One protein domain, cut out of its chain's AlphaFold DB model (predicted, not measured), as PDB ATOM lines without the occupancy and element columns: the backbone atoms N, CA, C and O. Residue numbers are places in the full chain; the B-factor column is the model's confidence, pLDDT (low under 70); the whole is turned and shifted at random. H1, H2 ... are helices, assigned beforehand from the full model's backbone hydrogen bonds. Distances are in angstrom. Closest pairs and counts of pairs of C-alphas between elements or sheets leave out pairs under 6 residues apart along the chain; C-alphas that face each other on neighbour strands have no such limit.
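AT A GLANCE: This is residues 9 to 108 of the 136 residues of an uncharacterized protein of Diploscapter pachys (UniProt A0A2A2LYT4). A helix near the middle, H5, has the longest helix, H3, packed on it at a steep angle, and three short helices, H1, H2 and H4, are set around this pair amid long loops. The first part of H3 and the residues just before it, 41 to 48, stick out from the body, while the loop of residues 64 to 88 swings out to the opposite end, where Gly 75 lies 40.3 A from Lys 44 by their C-alphas. The printed part has 100 residues with five named helices, H1, H2, H3, H4 and H5 in chain order, and no named strand; the class is all helix, though under half of the residues, 40 of the 100, are in named elements. The whole is compact, with a radius of gyration of the C-alphas of 13.1 A, and spans 40 by 29 by 24 A.

HOW THE PARTS SIT: H3, residues 44 to 58, touches H5, residues 89 to 100, with 8 pairs of C-alphas within 8 A. Their closest C-alphas are those of Tyr 53 and Ile 93, 6.5 A apart. The two run opposite ways at a steep tilt of 46 degrees, and their centres are 10.3 A apart. With residues 56 to 57 alone, H3 also touches H4, residues 60 to 63. This is a touch only at the corner by their link, and only just a touch, with 3 pairs of C-alphas within 8 A; the closest are those of Cys 56 and Cys 62, 5.3 A apart. H4 is close to H5 but not clearly touching it, the closest C-alphas being those of Met 63 and Asp 89, 6.8 A apart. H4 touches H1, residues 14 to 18, with 6 pairs of C-alphas within 8 A; the closest are those of Thr 16 and Cys 62, 4.9 A apart. H1 and H5 are near each other, with 5 pairs of C-alphas within 10 A. H2, residues 24 to 27, touches no helix, but it and H5 are near each other, with 6 such pairs. H1 and H3 are apart, and H2 is apart from H1, H3 and H4. Every O i to N i+4 pair is within hydrogen-bond range in H5. In H3 10 of 11 are, and in H1 0 of 1, beside 2 of 2 O i to N i+3 pairs; H2 and H4 are too short for an O i to N i+4 pair, and each has its one O i to N i+3 pair within range.

IN THESE COORDINATES: The longest helix, H3, has 15 residues, from Lys 44 with its C-alpha at (238.244, 223.621, 270.881) to Leu 58, and measures 21.1 A from first to last C-alpha. H5 has 12 residues, from Asp 89 to Lys 100, and measures 16.5 A; it ends with C-alpha 100 at (229.706, 221.172, 260.608). H1 runs over 5 residues from Phe 14, whose C-alpha is at (210.976, 224.251, 259.617), to Asp 18. H2, Lys 24 to Leu 27, and H4, Lys 60 to Met 63, have 4 residues each.

THE WHOLE: The printed part runs from residue 9 to 108 and has no cut. Its first and last C-alphas, those of Tyr 9 and Tyr 108, are 17.5 A apart. The links from H1 to H2 and from H3 to H4 are tight. The links from H2 to H3, residues 28 to 43, and from H4 to H5, residues 64 to 88, are long. Residues 41 to 48, of which 44 to 48 belong to H3, stand free; the body without them spans 34 by 30 by 25 A. The mean pLDDT of the printed part is 94.4, and no printed residue is under 70.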
ATOM      1  N   TYR A   9     215.658 215.467 259.197       96.50
ATOM      2  CA  TYR A   9     214.658 216.232 258.447       96.50
ATOM      3  C   TYR A   9     213.261 216.082 259.051       96.50
ATOM      4  O   TYR A   9     212.689 217.064 259.515       96.50
ATOM      5  N   ALA A  10     212.760 214.847 259.134       95.31
ATOM      6  CA  ALA A  10     211.396 214.540 259.564       95.31
ATOM      7  C   ALA A  10     211.095 214.925 261.026       95.31
ATOM      8  O   ALA A  10     209.935 214.926 261.447       95.31
ATOM      9  N   THR A  11     212.124 215.253 261.812       95.56
ATOM     10  CA  THR A  11     211.996 215.622 263.228       95.56
ATOM     11  C   THR A  11     212.439 217.026 263.589       95.56
ATOM     12  O   THR A  11     212.468 217.364 264.772       95.56
ATOM     13  N   THR A  12     212.739 217.862 262.601       97.19
ATOM     14  CA  THR A  12     213.162 219.244 262.823       97.19
ATOM     15  C   THR A  12     212.108 220.194 262.270       97.19
ATOM     16  O   THR A  12     211.802 220.161 261.081       97.19
ATOM     17  N   ASN A  13     211.536 221.041 263.130       96.81
ATOM     18  CA  ASN A  13     210.547 222.032 262.715       96.81
ATOM     19  C   ASN A  13     211.184 223.011 261.719       96.81
ATOM     20  O   ASN A  13     212.307 223.467 261.929       96.81
ATOM     21  N   PHE A  14     210.464 223.355 260.651       95.88
ATOM     22  CA  PHE A  14     210.976 224.251 259.617       95.88
ATOM     23  C   PHE A  14     211.435 225.615 260.123       95.88
ATOM     24  O   PHE A  14     212.403 226.132 259.573       95.88
ATOM     25  N   GLY A  15     210.824 226.157 261.181       96.75
ATOM     26  CA  GLY A  15     211.264 227.422 261.775       96.75
ATOM     27  C   GLY A  15     212.692 227.370 262.330       96.75
ATOM     28  O   GLY A  15     213.381 228.382 262.345       96.75
ATOM     29  N   THR A  16     213.198 226.191 262.707       97.62
ATOM     30  CA  THR A  16     214.596 226.040 263.142       97.62
ATOM     31  C   THR A  16     215.579 226.351 262.007       97.62
ATOM     32  O   THR A  16     216.661 226.883 262.262       97.62
ATOM     33  N   TYR A  17     215.219 226.068 260.751       96.88
ATOM     34  CA  TYR A  17     216.103 226.295 259.602       96.88
ATOM     35  C   TYR A  17     216.314 227.779 259.274       96.88
ATOM     36  O   TYR A  17     217.268 228.099 258.566       96.88
ATOM     37  N   ASP A  18     215.487 228.675 259.820       97.00
ATOM     38  CA  ASP A  18     215.681 230.125 259.704       97.00
ATOM     39  C   ASP A  18     216.857 230.616 260.573       97.00
ATOM     40  O   ASP A  18     217.487 231.625 260.262       97.00
ATOM     41  N   PHE A  19     217.196 229.872 261.635       97.88
ATOM     42  CA  PHE A  19     218.309 230.169 262.547       97.88
ATOM     43  C   PHE A  19     219.544 229.309 262.277       97.88
ATOM     44  O   PHE A  19     220.675 229.770 262.432       97.88
ATOM     45  N   LEU A  20     219.334 228.055 261.866       97.75
ATOM     46  CA  LEU A  20     220.384 227.097 261.525       97.75
ATOM     47  C   LEU A  20     220.189 226.600 260.080       97.75
ATOM     48  O   LEU A  20     219.653 225.506 259.872       97.75
ATOM     49  N   PRO A  21     220.618 227.383 259.070       96.94
ATOM     50  CA  PRO A  21     220.473 227.014 257.665       96.94
ATOM     51  C   PRO A  21     221.184 225.701 257.330       96.94
ATOM     52  O   PRO A  21     222.232 225.376 257.889       96.94
ATOM     53  N   THR A  22     220.620 224.938 256.399       97.50
ATOM     54  CA  THR A  22     221.110 223.605 256.029       97.50
ATOM     55  C   THR A  22     220.634 223.205 254.632       97.50
ATOM     56  O   THR A  22     219.710 223.808 254.080       97.50
ATOM     57  N   ASP A  23     221.237 222.158 254.079       97.62
ATOM     58  CA  ASP A  23     220.737 221.467 252.894       97.62
ATOM     59  C   ASP A  23     219.691 220.421 253.313       97.62
ATOM     60  O   ASP A  23     220.010 219.324 253.779       97.62
ATOM     61  N   LYS A  24     218.414 220.789 253.170       96.06
ATOM     62  CA  LYS A  24     217.283 219.964 253.610       96.06
ATOM     63  C   LYS A  24     217.161 218.650 252.840       96.06
ATOM     64  O   LYS A  24     216.681 217.684 253.421       96.06
ATOM     65  N   GLU A  25     217.586 218.596 251.577       95.94
ATOM     66  CA  GLU A  25     217.532 217.350 250.806       95.94
ATOM     67  C   GLU A  25     218.564 216.362 251.337       95.94
ATOM     68  O   GLU A  25     218.251 215.198 251.562       95.94
ATOM     69  N   ARG A  26     219.762 216.841 251.675       96.81
ATOM     70  CA  ARG A  26     220.784 215.989 252.294       96.81
ATOM     71  C   ARG A  26     220.408 215.540 253.707       96.81
ATOM     72  O   ARG A  26     220.813 214.455 254.112       96.81
ATOM     73  N   LEU A  27     219.610 216.313 254.453       95.25
ATOM     74  CA  LEU A  27     219.108 215.892 255.772       95.25
ATOM     75  C   LEU A  27     218.163 214.690 255.710       95.25
ATOM     76  O   LEU A  27     218.037 213.975 256.709       95.25
ATOM     77  N   LYS A  28     217.505 214.455 254.571       94.88
ATOM     78  CA  LYS A  28     216.636 213.288 254.381       94.88
ATOM     79  C   LYS A  28     217.432 211.980 254.323       94.88
ATOM     80  O   LYS A  28     216.857 210.921 254.510       94.88
ATOM     81  N   GLU A  29     218.755 212.040 254.187       93.50
ATOM     82  CA  GLU A  29     219.631 210.862 254.162       93.50
ATOM     83  C   GLU A  29     220.335 210.593 255.506       93.50
ATOM     84  O   GLU A  29     221.091 209.630 255.638       93.50
ATOM     85  N   VAL A  30     220.117 211.436 256.524       94.25
ATOM     86  CA  VAL A  30     220.859 211.369 257.793       94.25
ATOM     87  C   VAL A  30     219.939 210.991 258.949       94.25
ATOM     88  O   VAL A  30     218.924 211.641 259.197       94.25
ATOM     89  N   THR A  31     220.315 209.947 259.686       93.62
ATOM     90  CA  THR A  31     219.606 209.499 260.891       93.62
ATOM     91  C   THR A  31     219.768 210.492 262.039       93.62
ATOM     92  O   THR A  31     220.869 210.951 262.334       93.62
ATOM     93  N   GLU A  32     218.671 210.764 262.736       93.31
ATOM     94  CA  GLU A  32     218.661 211.525 263.979       93.31
ATOM     95  C   GLU A  32     219.217 210.678 265.141       93.31
ATOM     96  O   GLU A  32     218.674 209.622 265.484       93.31
ATOM     97  N   LEU A  33     220.289 211.151 265.778       92.00
ATOM     98  CA  LEU A  33     220.912 210.487 266.923       92.00
ATOM     99  C   LEU A  33     220.262 210.922 268.241       92.00
ATOM    100  O   LEU A  33     219.832 212.062 268.397       92.00
ATOM    101  N   GLN A  34     220.215 210.025 269.228       88.44
ATOM    102  CA  GLN A  34     219.704 210.349 270.566       88.44
ATOM    103  C   GLN A  34     220.633 211.335 271.293       88.44
ATOM    104  O   GLN A  34     221.847 211.156 271.293       88.44
ATOM    105  N   ALA A  35     220.050 212.315 271.987       89.31
ATOM    106  CA  ALA A  35     220.778 213.346 272.740       89.31
ATOM    107  C   ALA A  35     220.440 213.361 274.243       89.31
ATOM    108  O   ALA A  35     220.852 214.257 274.969       89.31
ATOM    109  N   GLY A  36     219.725 212.348 274.751       85.31
ATOM    110  CA  GLY A  36     219.281 212.307 276.153       85.31
ATOM    111  C   GLY A  36     220.397 212.143 277.199       85.31
ATOM    112  O   GLY A  36     220.127 212.189 278.400       85.31
ATOM    113  N   PHE A  37     221.637 211.902 276.774       83.69
ATOM    114  CA  PHE A  37     222.831 211.906 277.617       83.69
ATOM    115  C   PHE A  37     224.055 212.218 276.754       83.69
ATOM    116  O   PHE A  37     224.232 211.606 275.703       83.69
ATOM    117  N   ALA A  38     224.919 213.118 277.222       84.06
ATOM    118  CA  ALA A  38     226.163 213.461 276.546       84.06
ATOM    119  C   ALA A  38     227.319 213.531 277.549       84.06
ATOM    120  O   ALA A  38     227.210 214.168 278.596       84.06
ATOM    121  N   LEU A  39     228.440 212.902 277.197       85.62
ATOM    122  CA  LEU A  39     229.740 213.136 277.816       85.62
ATOM    123  C   LEU A  39     230.591 213.901 276.804       85.62
ATOM    124  O   LEU A  39     230.845 213.396 275.713       85.62
ATOM    125  N   ILE A  40     231.005 215.119 277.151       88.19
ATOM    126  CA  ILE A  40     231.685 216.023 276.222       88.19
ATOM    127  C   ILE A  40     233.057 216.377 276.787       88.19
ATOM    128  O   ILE A  40     233.163 217.041 277.818       88.19
ATOM    129  N   ALA A  41     234.114 215.948 276.098       90.62
ATOM    130  CA  ALA A  41     235.469 216.378 276.411       90.62
ATOM    131  C   ALA A  41     235.656 217.850 276.016       90.62
ATOM    132  O   ALA A  41     235.244 218.277 274.935       90.62
ATOM    133  N   ARG A  42     236.304 218.637 276.880       92.81
ATOM    134  CA  ARG A  42     236.590 220.051 276.608       92.81
ATOM    135  C   ARG A  42     237.699 220.172 275.559       92.81
ATOM    136  O   ARG A  42     238.874 220.263 275.894       92.81
ATOM    137  N   THR A  43     237.314 220.223 274.291       96.31
ATOM    138  CA  THR A  43     238.200 220.527 273.160       96.31
ATOM    139  C   THR A  43     237.753 221.816 272.478       96.31
ATOM    140  O   THR A  43     236.610 222.245 272.643       96.31
ATOM    141  N   LYS A  44     238.632 222.452 271.690       96.31
ATOM    142  CA  LYS A  44     238.244 223.621 270.881       96.31
ATOM    143  C   LYS A  44     237.041 223.300 269.992       96.31
ATOM    144  O   LYS A  44     236.073 224.051 269.972       96.31
ATOM    145  N   ASP A  45     237.088 222.141 269.345       94.81
ATOM    146  CA  ASP A  45     236.036 221.659 268.461       94.81
ATOM    147  C   ASP A  45     234.682 221.504 269.181       94.81
ATOM    148  O   ASP A  45     233.672 222.040 268.717       94.81
ATOM    149  N   ALA A  46     234.677 220.855 270.351       95.06
ATOM    150  CA  ALA A  46     233.474 220.668 271.155       95.06
ATOM    151  C   ALA A  46     232.920 222.000 271.677       95.06
ATOM    152  O   ALA A  46     231.713 222.229 271.642       95.06
ATOM    153  N   MET A  47     233.796 222.905 272.127       97.44
ATOM    154  CA  MET A  47     233.386 224.228 272.595       97.44
ATOM    155  C   MET A  47     232.783 225.071 271.470       97.44
ATOM    156  O   MET A  47     231.808 225.777 271.709       97.44
ATOM    157  N   ASP A  48     233.318 224.993 270.251       96.81
ATOM    158  CA  ASP A  48     232.765 225.715 269.104       96.81
ATOM    159  C   ASP A  48     231.385 225.169 268.698       96.81
ATOM    160  O   ASP A  48     230.480 225.954 268.422       96.81
ATOM    161  N   THR A  49     231.170 223.850 268.776       97.00
ATOM    162  CA  THR A  49     229.838 223.236 268.615       97.00
ATOM    163  C   THR A  49     228.866 223.691 269.711       97.00
ATOM    164  O   THR A  49     227.742 224.105 269.423       97.00
ATOM    165  N   LEU A  50     229.297 223.662 270.978       97.00
ATOM    166  CA  LEU A  50     228.455 224.018 272.122       97.00
ATOM    167  C   LEU A  50     228.070 225.499 272.155       97.00
ATOM    168  O   LEU A  50     226.999 225.821 272.662       97.00
ATOM    169  N   LYS A  51     228.891 226.403 271.606       98.25
ATOM    170  CA  LYS A  51     228.523 227.823 271.468       98.25
ATOM    171  C   LYS A  51     227.277 227.989 270.606       98.25
ATOM    172  O   LYS A  51     226.342 228.651 271.039       98.25
ATOM    173  N   TRP A  52     227.237 227.366 269.428       98.38
ATOM    174  CA  TRP A  52     226.065 227.420 268.547       98.38
ATOM    175  C   TRP A  52     224.831 226.810 269.196       98.38
ATOM    176  O   TRP A  52     223.745 227.383 269.144       98.38
ATOM    177  N   TYR A  53     225.022 225.682 269.872       97.94
ATOM    178  CA  TYR A  53     223.960 225.023 270.609       97.94
ATOM    179  C   TYR A  53     223.393 225.915 271.729       97.94
ATOM    180  O   TYR A  53     222.179 226.081 271.838       97.94
ATOM    181  N   ALA A  54     224.263 226.554 272.518       98.06
ATOM    182  CA  ALA A  54     223.867 227.479 273.576       98.06
ATOM    183  C   ALA A  54     223.193 228.746 273.026       98.06
ATOM    184  O   ALA A  54     222.201 229.190 273.592       98.06
ATOM    185  N   LEU A  55     223.679 229.304 271.912       98.38
ATOM    186  CA  LEU A  55     223.041 230.444 271.246       98.38
ATOM    187  C   LEU A  55     221.616 230.103 270.799       98.38
ATOM    188  O   LEU A  55     220.702 230.877 271.064       98.38
ATOM    189  N   CYS A  56     221.408 228.927 270.199       98.50
ATOM    190  CA  CYS A  56     220.069 228.469 269.835       98.50
ATOM    191  C   CYS A  56     219.179 228.260 271.069       98.50
ATOM    192  O   CYS A  56     218.013 228.622 271.048       98.50
ATOM    193  N   ALA A  57     219.723 227.742 272.175       97.94
ATOM    194  CA  ALA A  57     218.974 227.579 273.423       97.94
ATOM    195  C   ALA A  57     218.519 228.913 274.046       97.94
ATOM    196  O   ALA A  57     217.513 228.947 274.754       97.94
ATOM    197  N   LEU A  58     219.254 230.000 273.793       98.25
ATOM    198  CA  LEU A  58     218.913 231.350 274.248       98.25
ATOM    199  C   LEU A  58     217.888 232.050 273.341       98.25
ATOM    200  O   LEU A  58     217.300 233.043 273.760       98.25
ATOM    201  N   GLU A  59     217.649 231.525 272.139       98.06
ATOM    202  CA  GLU A  59     216.644 232.018 271.202       98.06
ATOM    203  C   GLU A  59     215.473 231.033 271.124       98.06
ATOM    204  O   GLU A  59     215.560 229.959 270.525       98.06
ATOM    205  N   LYS A  60     214.347 231.400 271.742       97.62
ATOM    206  CA  LYS A  60     213.188 230.511 271.874       97.62
ATOM    207  C   LYS A  60     212.711 229.984 270.523       97.62
ATOM    208  O   LYS A  60     212.390 228.802 270.435       97.62
ATOM    209  N   GLU A  61     212.666 230.822 269.490       97.94
ATOM    210  CA  GLU A  61     212.178 230.387 268.179       97.94
ATOM    211  C   GLU A  61     213.201 229.520 267.425       97.94
ATOM    212  O   GLU A  61     212.806 228.797 266.519       97.94
ATOM    213  N   CYS A  62     214.477 229.499 267.830       98.31
ATOM    214  CA  CYS A  62     215.457 228.537 267.320       98.31
ATOM    215  C   CYS A  62     215.247 227.148 267.939       98.31
ATOM    216  O   CYS A  62     215.136 226.151 267.220       98.31
ATOM    217  N   MET A  63     215.172 227.090 269.274       98.06
ATOM    218  CA  MET A  63     215.094 225.838 270.040       98.06
ATOM    219  C   MET A  63     213.692 225.218 270.061       98.06
ATOM    220  O   MET A  63     213.539 224.007 270.192       98.06
ATOM    221  N   ALA A  64     212.653 226.047 270.005       97.56
ATOM    222  CA  ALA A  64     211.260 225.629 270.069       97.56
ATOM    223  C   ALA A  64     210.370 226.550 269.215       97.56
ATOM    224  O   ALA A  64     209.507 227.241 269.773       97.56
ATOM    225  N   PRO A  65     210.532 226.544 267.873       97.19
ATOM    226  CA  PRO A  65     209.714 227.364 266.988       97.19
ATOM    227  C   PRO A  65     208.216 227.135 267.209       97.19
ATOM    228  O   PRO A  65     207.789 226.057 267.656       97.19
ATOM    229  N   LYS A  66     207.384 228.113 266.839       95.44
ATOM    230  CA  LYS A  66     205.918 227.976 266.873       95.44
ATOM    231  C   LYS A  66     205.436 226.636 266.280       95.44
ATOM    232  O   LYS A  66     205.930 226.161 265.259       95.44
ATOM    233  N   ASN A  67     204.431 226.040 266.926       92.38
ATOM    234  CA  ASN A  67     203.849 224.725 266.602       92.38
ATOM    235  C   ASN A  67     204.776 223.512 266.819       92.38
ATOM    236  O   ASN A  67     204.450 222.412 266.377       92.38
ATOM    237  N   SER A  68     205.892 223.671 267.535       95.56
ATOM    238  CA  SER A  68     206.716 222.534 267.954       95.56
ATOM    239  C   SER A  68     205.935 221.556 268.837       95.56
ATOM    240  O   SER A  68     205.260 221.940 269.791       95.56
ATOM    241  N   SER A  69     206.045 220.267 268.518       94.56
ATOM    242  CA  SER A  69     205.366 219.164 269.204       94.56
ATOM    243  C   SER A  69     206.328 217.997 269.350       94.56
ATOM    244  O   SER A  69     206.975 217.620 268.385       94.56
ATOM    245  N   ILE A  70     206.381 217.359 270.518       90.81
ATOM    246  CA  ILE A  70     207.231 216.174 270.719       90.81
ATOM    247  C   ILE A  70     206.669 214.910 270.042       90.81
ATOM    248  O   ILE A  70     207.390 213.943 269.798       90.81
ATOM    249  N   LYS A  71     205.358 214.884 269.764       90.31
ATOM    250  CA  LYS A  71     204.667 213.706 269.227       90.31
ATOM    251  C   LYS A  71     204.850 213.636 267.717       90.31
ATOM    252  O   LYS A  71     204.143 214.320 266.984       90.31
ATOM    253  N   CYS A  72     205.752 212.770 267.278       87.75
ATOM    254  CA  CYS A  72     205.961 212.486 265.866       87.75
ATOM    255  C   CYS A  72     204.921 211.512 265.318       87.75
ATOM    256  O   CYS A  72     204.575 210.521 265.965       87.75
ATOM    257  N   LYS A  73     204.434 211.792 264.108       86.38
ATOM    258  CA  LYS A  73     203.585 210.885 263.338       86.38
ATOM    259  C   LYS A  73     204.218 210.698 261.970       86.38
ATOM    260  O   LYS A  73     204.210 211.621 261.160       86.38
ATOM    261  N   PHE A  74     204.752 209.509 261.730       83.50
ATOM    262  CA  PHE A  74     205.332 209.142 260.443       83.50
ATOM    263  C   PHE A  74     204.447 208.124 259.733       83.50
ATOM    264  O   PHE A  74     203.770 207.317 260.375       83.50
ATOM    265  N   GLY A  75     204.464 208.171 258.403       82.25
ATOM    266  CA  GLY A  75     203.973 207.080 257.570       82.25
ATOM    267  C   GLY A  75     205.024 205.974 257.456       82.25
ATOM    268  O   GLY A  75     205.799 205.726 258.376       82.25
ATOM    269  N   LYS A  76     205.079 205.317 256.293       85.44
ATOM    270  CA  LYS A  76     206.150 204.351 255.992       85.44
ATOM    271  C   LYS A  76     207.517 205.020 255.826       85.44
ATOM    272  O   LYS A  76     208.530 204.384 256.088       85.44
ATOM    273  N   ASP A  77     207.530 206.279 255.397       89.81
ATOM    274  CA  ASP A  77     208.746 207.069 255.236       89.81
ATOM    275  C   ASP A  77     209.017 207.880 256.507       89.81
ATOM    276  O   ASP A  77     208.225 208.743 256.884       89.81
ATOM    277  N   MET A  78     210.114 207.562 257.190       90.88
ATOM    278  CA  MET A  78     210.530 208.208 258.441       90.88
ATOM    279  C   MET A  78     211.673 209.211 258.231       90.88
ATOM    280  O   MET A  78     212.204 209.740 259.204       90.88
ATOM    281  N   TYR A  79     212.069 209.458 256.983       93.38
ATOM    282  CA  TYR A  79     213.219 210.289 256.632       93.38
ATOM    283  C   TYR A  79     212.818 211.487 255.770       93.38
ATOM    284  O   TYR A  79     213.244 212.604 256.051       93.38
ATOM    285  N   HIS A  80     211.934 211.280 254.791       93.19
ATOM    286  CA  HIS A  80     211.482 212.313 253.854       93.19
ATOM    287  C   HIS A  80     210.121 212.904 254.229       93.19
ATOM    288  O   HIS A  80     209.641 213.817 253.558       93.19
ATOM    289  N   ALA A  81     209.477 212.387 255.279       91.44
ATOM    290  CA  ALA A  81     208.209 212.922 255.746       91.44
ATOM    291  C   ALA A  81     208.363 214.380 256.186       91.44
ATOM    292  O   ALA A  81     209.307 214.731 256.892       91.44
ATOM    293  N   GLU A  82     207.390 215.205 255.803       91.00
ATOM    294  CA  GLU A  82     207.290 216.574 256.292       91.00
ATOM    295  C   GLU A  82     207.279 216.595 257.831       91.00
ATOM    296  O   GLU A  82     206.598 215.759 258.446       91.00
ATOM    297  N   PRO A  83     208.001 217.525 258.480       88.25
ATOM    298  CA  PRO A  83     208.136 217.519 259.928       88.25
ATOM    299  C   PRO A  83     206.792 217.797 260.606       88.25
ATOM    300  O   PRO A  83     206.246 218.897 260.541       88.25
ATOM    301  N   THR A  84     206.259 216.794 261.303       89.19
ATOM    302  CA  THR A  84     205.042 216.926 262.132       89.19
ATOM    303  C   THR A  84     205.357 217.108 263.617       89.19
ATOM    304  O   THR A  84     204.457 217.280 264.442       89.19
ATOM    305  N   CYS A  85     206.641 217.053 263.966       94.25
ATOM    306  CA  CYS A  85     207.154 217.158 265.318       94.25
ATOM    307  C   CYS A  85     208.506 217.877 265.339       94.25
ATOM    308  O   CYS A  85     209.098 218.170 264.303       94.25
ATOM    309  N   HIS A  86     208.989 218.131 266.548       96.88
ATOM    310  CA  HIS A  86     210.291 218.697 266.820       96.88
ATOM    311  C   HIS A  86     210.932 217.969 267.999       96.88
ATOM    312  O   HIS A  86     210.287 217.796 269.038       96.88
ATOM    313  N   ARG A  87     212.189 217.540 267.853       95.69
ATOM    314  CA  ARG A  87     212.940 216.878 268.930       95.69
ATOM    315  C   ARG A  87     213.823 217.845 269.724       95.69
ATOM    316  O   ARG A  87     214.670 217.380 270.475       95.69
ATOM    317  N   PHE A  88     213.571 219.153 269.612       96.94
ATOM    318  CA  PHE A  88     214.196 220.212 270.410       96.94
ATOM    319  C   PHE A  88     215.723 220.093 270.406       96.94
ATOM    320  O   PHE A  88     216.340 220.025 269.345       96.94
ATOM    321  N   ASP A  89     216.319 220.003 271.589       96.31
ATOM    322  CA  ASP A  89     217.740 219.871 271.852       96.31
ATOM    323  C   ASP A  89     218.405 218.761 271.025       96.31
ATOM    324  O   ASP A  89     219.486 218.959 270.465       96.31
ATOM    325  N   GLN A  90     217.707 217.637 270.850       96.25
ATOM    326  CA  GLN A  90     218.149 216.537 270.000       96.25
ATOM    327  C   GLN A  90     218.282 216.962 268.527       96.25
ATOM    328  O   GLN A  90     219.342 216.767 267.929       96.25
ATOM    329  N   SER A  91     217.259 217.621 267.970       97.06
ATOM    330  CA  SER A  91     217.286 218.117 266.587       97.06
ATOM    331  C   SER A  91     218.387 219.153 266.393       97.06
ATOM    332  O   SER A  91     219.112 219.113 265.402       97.06
ATOM    333  N   ILE A  92     218.538 220.073 267.353       98.12
ATOM    334  CA  ILE A  92     219.513 221.162 267.264       98.12
ATOM    335  C   ILE A  92     220.941 220.614 267.216       98.12
ATOM    336  O   ILE A  92     221.713 221.005 266.339       98.12
ATOM    337  N   ILE A  93     221.313 219.697 268.116       97.62
ATOM    338  CA  ILE A  93     222.685 219.175 268.124       97.62
ATOM    339  C   ILE A  93     222.986 218.337 266.876       97.62
ATOM    340  O   ILE A  93     224.066 218.481 266.299       97.62
ATOM    341  N   ASN A  94     222.031 217.524 266.412       97.31
ATOM    342  CA  ASN A  94     222.184 216.746 265.183       97.31
ATOM    343  C   ASN A  94     222.348 217.658 263.964       97.31
ATOM    344  O   ASN A  94     223.234 217.420 263.143       97.31
ATOM    345  N   LEU A  95     221.560 218.730 263.870       98.00
ATOM    346  CA  LEU A  95     221.655 219.704 262.789       98.00
ATOM    347  C   LEU A  95     223.013 220.423 262.780       98.00
ATOM    348  O   LEU A  95     223.659 220.497 261.735       98.00
ATOM    349  N   ILE A  96     223.485 220.893 263.941       98.19
ATOM    350  CA  ILE A  96     224.790 221.562 264.069       98.19
ATOM    351  C   ILE A  96     225.925 220.623 263.645       98.19
ATOM    352  O   ILE A  96     226.768 221.013 262.839       98.19
ATOM    353  N   LEU A  97     225.951 219.390 264.164       97.25
ATOM    354  CA  LEU A  97     226.990 218.408 263.835       97.25
ATOM    355  C   LEU A  97     226.961 218.041 262.347       97.25
ATOM    356  O   LEU A  97     228.000 218.038 261.689       97.25
ATOM    357  N   THR A  98     225.772 217.802 261.801       97.19
ATOM    358  CA  THR A  98     225.594 217.440 260.391       97.19
ATOM    359  C   THR A  98     226.077 218.559 259.469       97.19
ATOM    360  O   THR A  98     226.850 218.298 258.548       97.19
ATOM    361  N   ASN A  99     225.714 219.813 259.749       97.56
ATOM    362  CA  ASN A  99     226.210 220.969 259.001       97.56
ATOM    363  C   ASN A  99     227.736 221.096 259.103       97.56
ATOM    364  O   ASN A  99     228.422 221.229 258.088       97.56
ATOM    365  N   LYS A 100     228.273 221.016 260.325       97.38
ATOM    366  CA  LYS A 100     229.706 221.172 260.608       97.38
ATOM    367  C   LYS A 100     230.568 220.141 259.879       97.38
ATOM    368  O   LYS A 100     231.635 220.487 259.381       97.38
ATOM    369  N   TYR A 101     230.101 218.897 259.794       96.69
ATOM    370  CA  TYR A 101     230.826 217.792 259.162       96.69
ATOM    371  C   TYR A 101     230.302 217.441 257.771       96.69
ATOM    372  O   TYR A 101     230.506 216.322 257.297       96.69
ATOM    373  N   ASN A 102     229.628 218.383 257.106       96.75
ATOM    374  CA  ASN A 102     229.152 218.228 255.736       96.75
ATOM    375  C   ASN A 102     228.409 216.892 255.519       96.75
ATOM    376  O   ASN A 102     228.690 216.157 254.573       96.75
ATOM    377  N   PHE A 103     227.476 216.574 256.419       96.06
ATOM    378  CA  PHE A 103     226.615 215.388 256.388       96.06
ATOM    379  C   PHE A 103     227.363 214.046 256.454       96.06
ATOM    380  O   PHE A 103     226.785 212.991 256.208       96.06
ATOM    381  N   THR A 104     228.648 214.065 256.813       94.38
ATOM    382  CA  THR A 104     229.465 212.859 256.952       94.38
ATOM    383  C   THR A 104     229.408 212.366 258.398       94.38
ATOM    384  O   THR A 104     230.162 212.814 259.264       94.38
ATOM    385  N   THR A 105     228.487 211.439 258.664       90.38
ATOM    386  CA  THR A 105     228.145 210.952 260.016       90.38
ATOM    387  C   THR A 105     229.313 210.324 260.770       90.38
ATOM    388  O   THR A 105     229.377 210.434 261.992       90.38
ATOM    389  N   SER A 106     230.286 209.733 260.073       90.69
ATOM    390  CA  SER A 106     231.445 209.081 260.696       90.69
ATOM    391  C   SER A 106     232.338 210.020 261.517       90.69
ATOM    392  O   SER A 106     233.119 209.538 262.332       90.69
ATOM    393  N   TYR A 107     232.239 211.343 261.337       91.12
ATOM    394  CA  TYR A 107     233.002 212.308 262.138       91.12
ATOM    395  C   TYR A 107     232.421 212.557 263.536       91.12
ATOM    396  O   TYR A 107     233.144 213.022 264.412       91.12
ATOM    397  N   TYR A 108     231.139 212.256 263.758       88.06
ATOM    398  CA  TYR A 108     230.455 212.522 265.031       88.06
ATOM    399  C   TYR A 108     229.625 211.342 265.547       88.06
ATOM    400  O   TYR A 108     229.072 211.407 266.644       88.06
TER     401      TYR A 108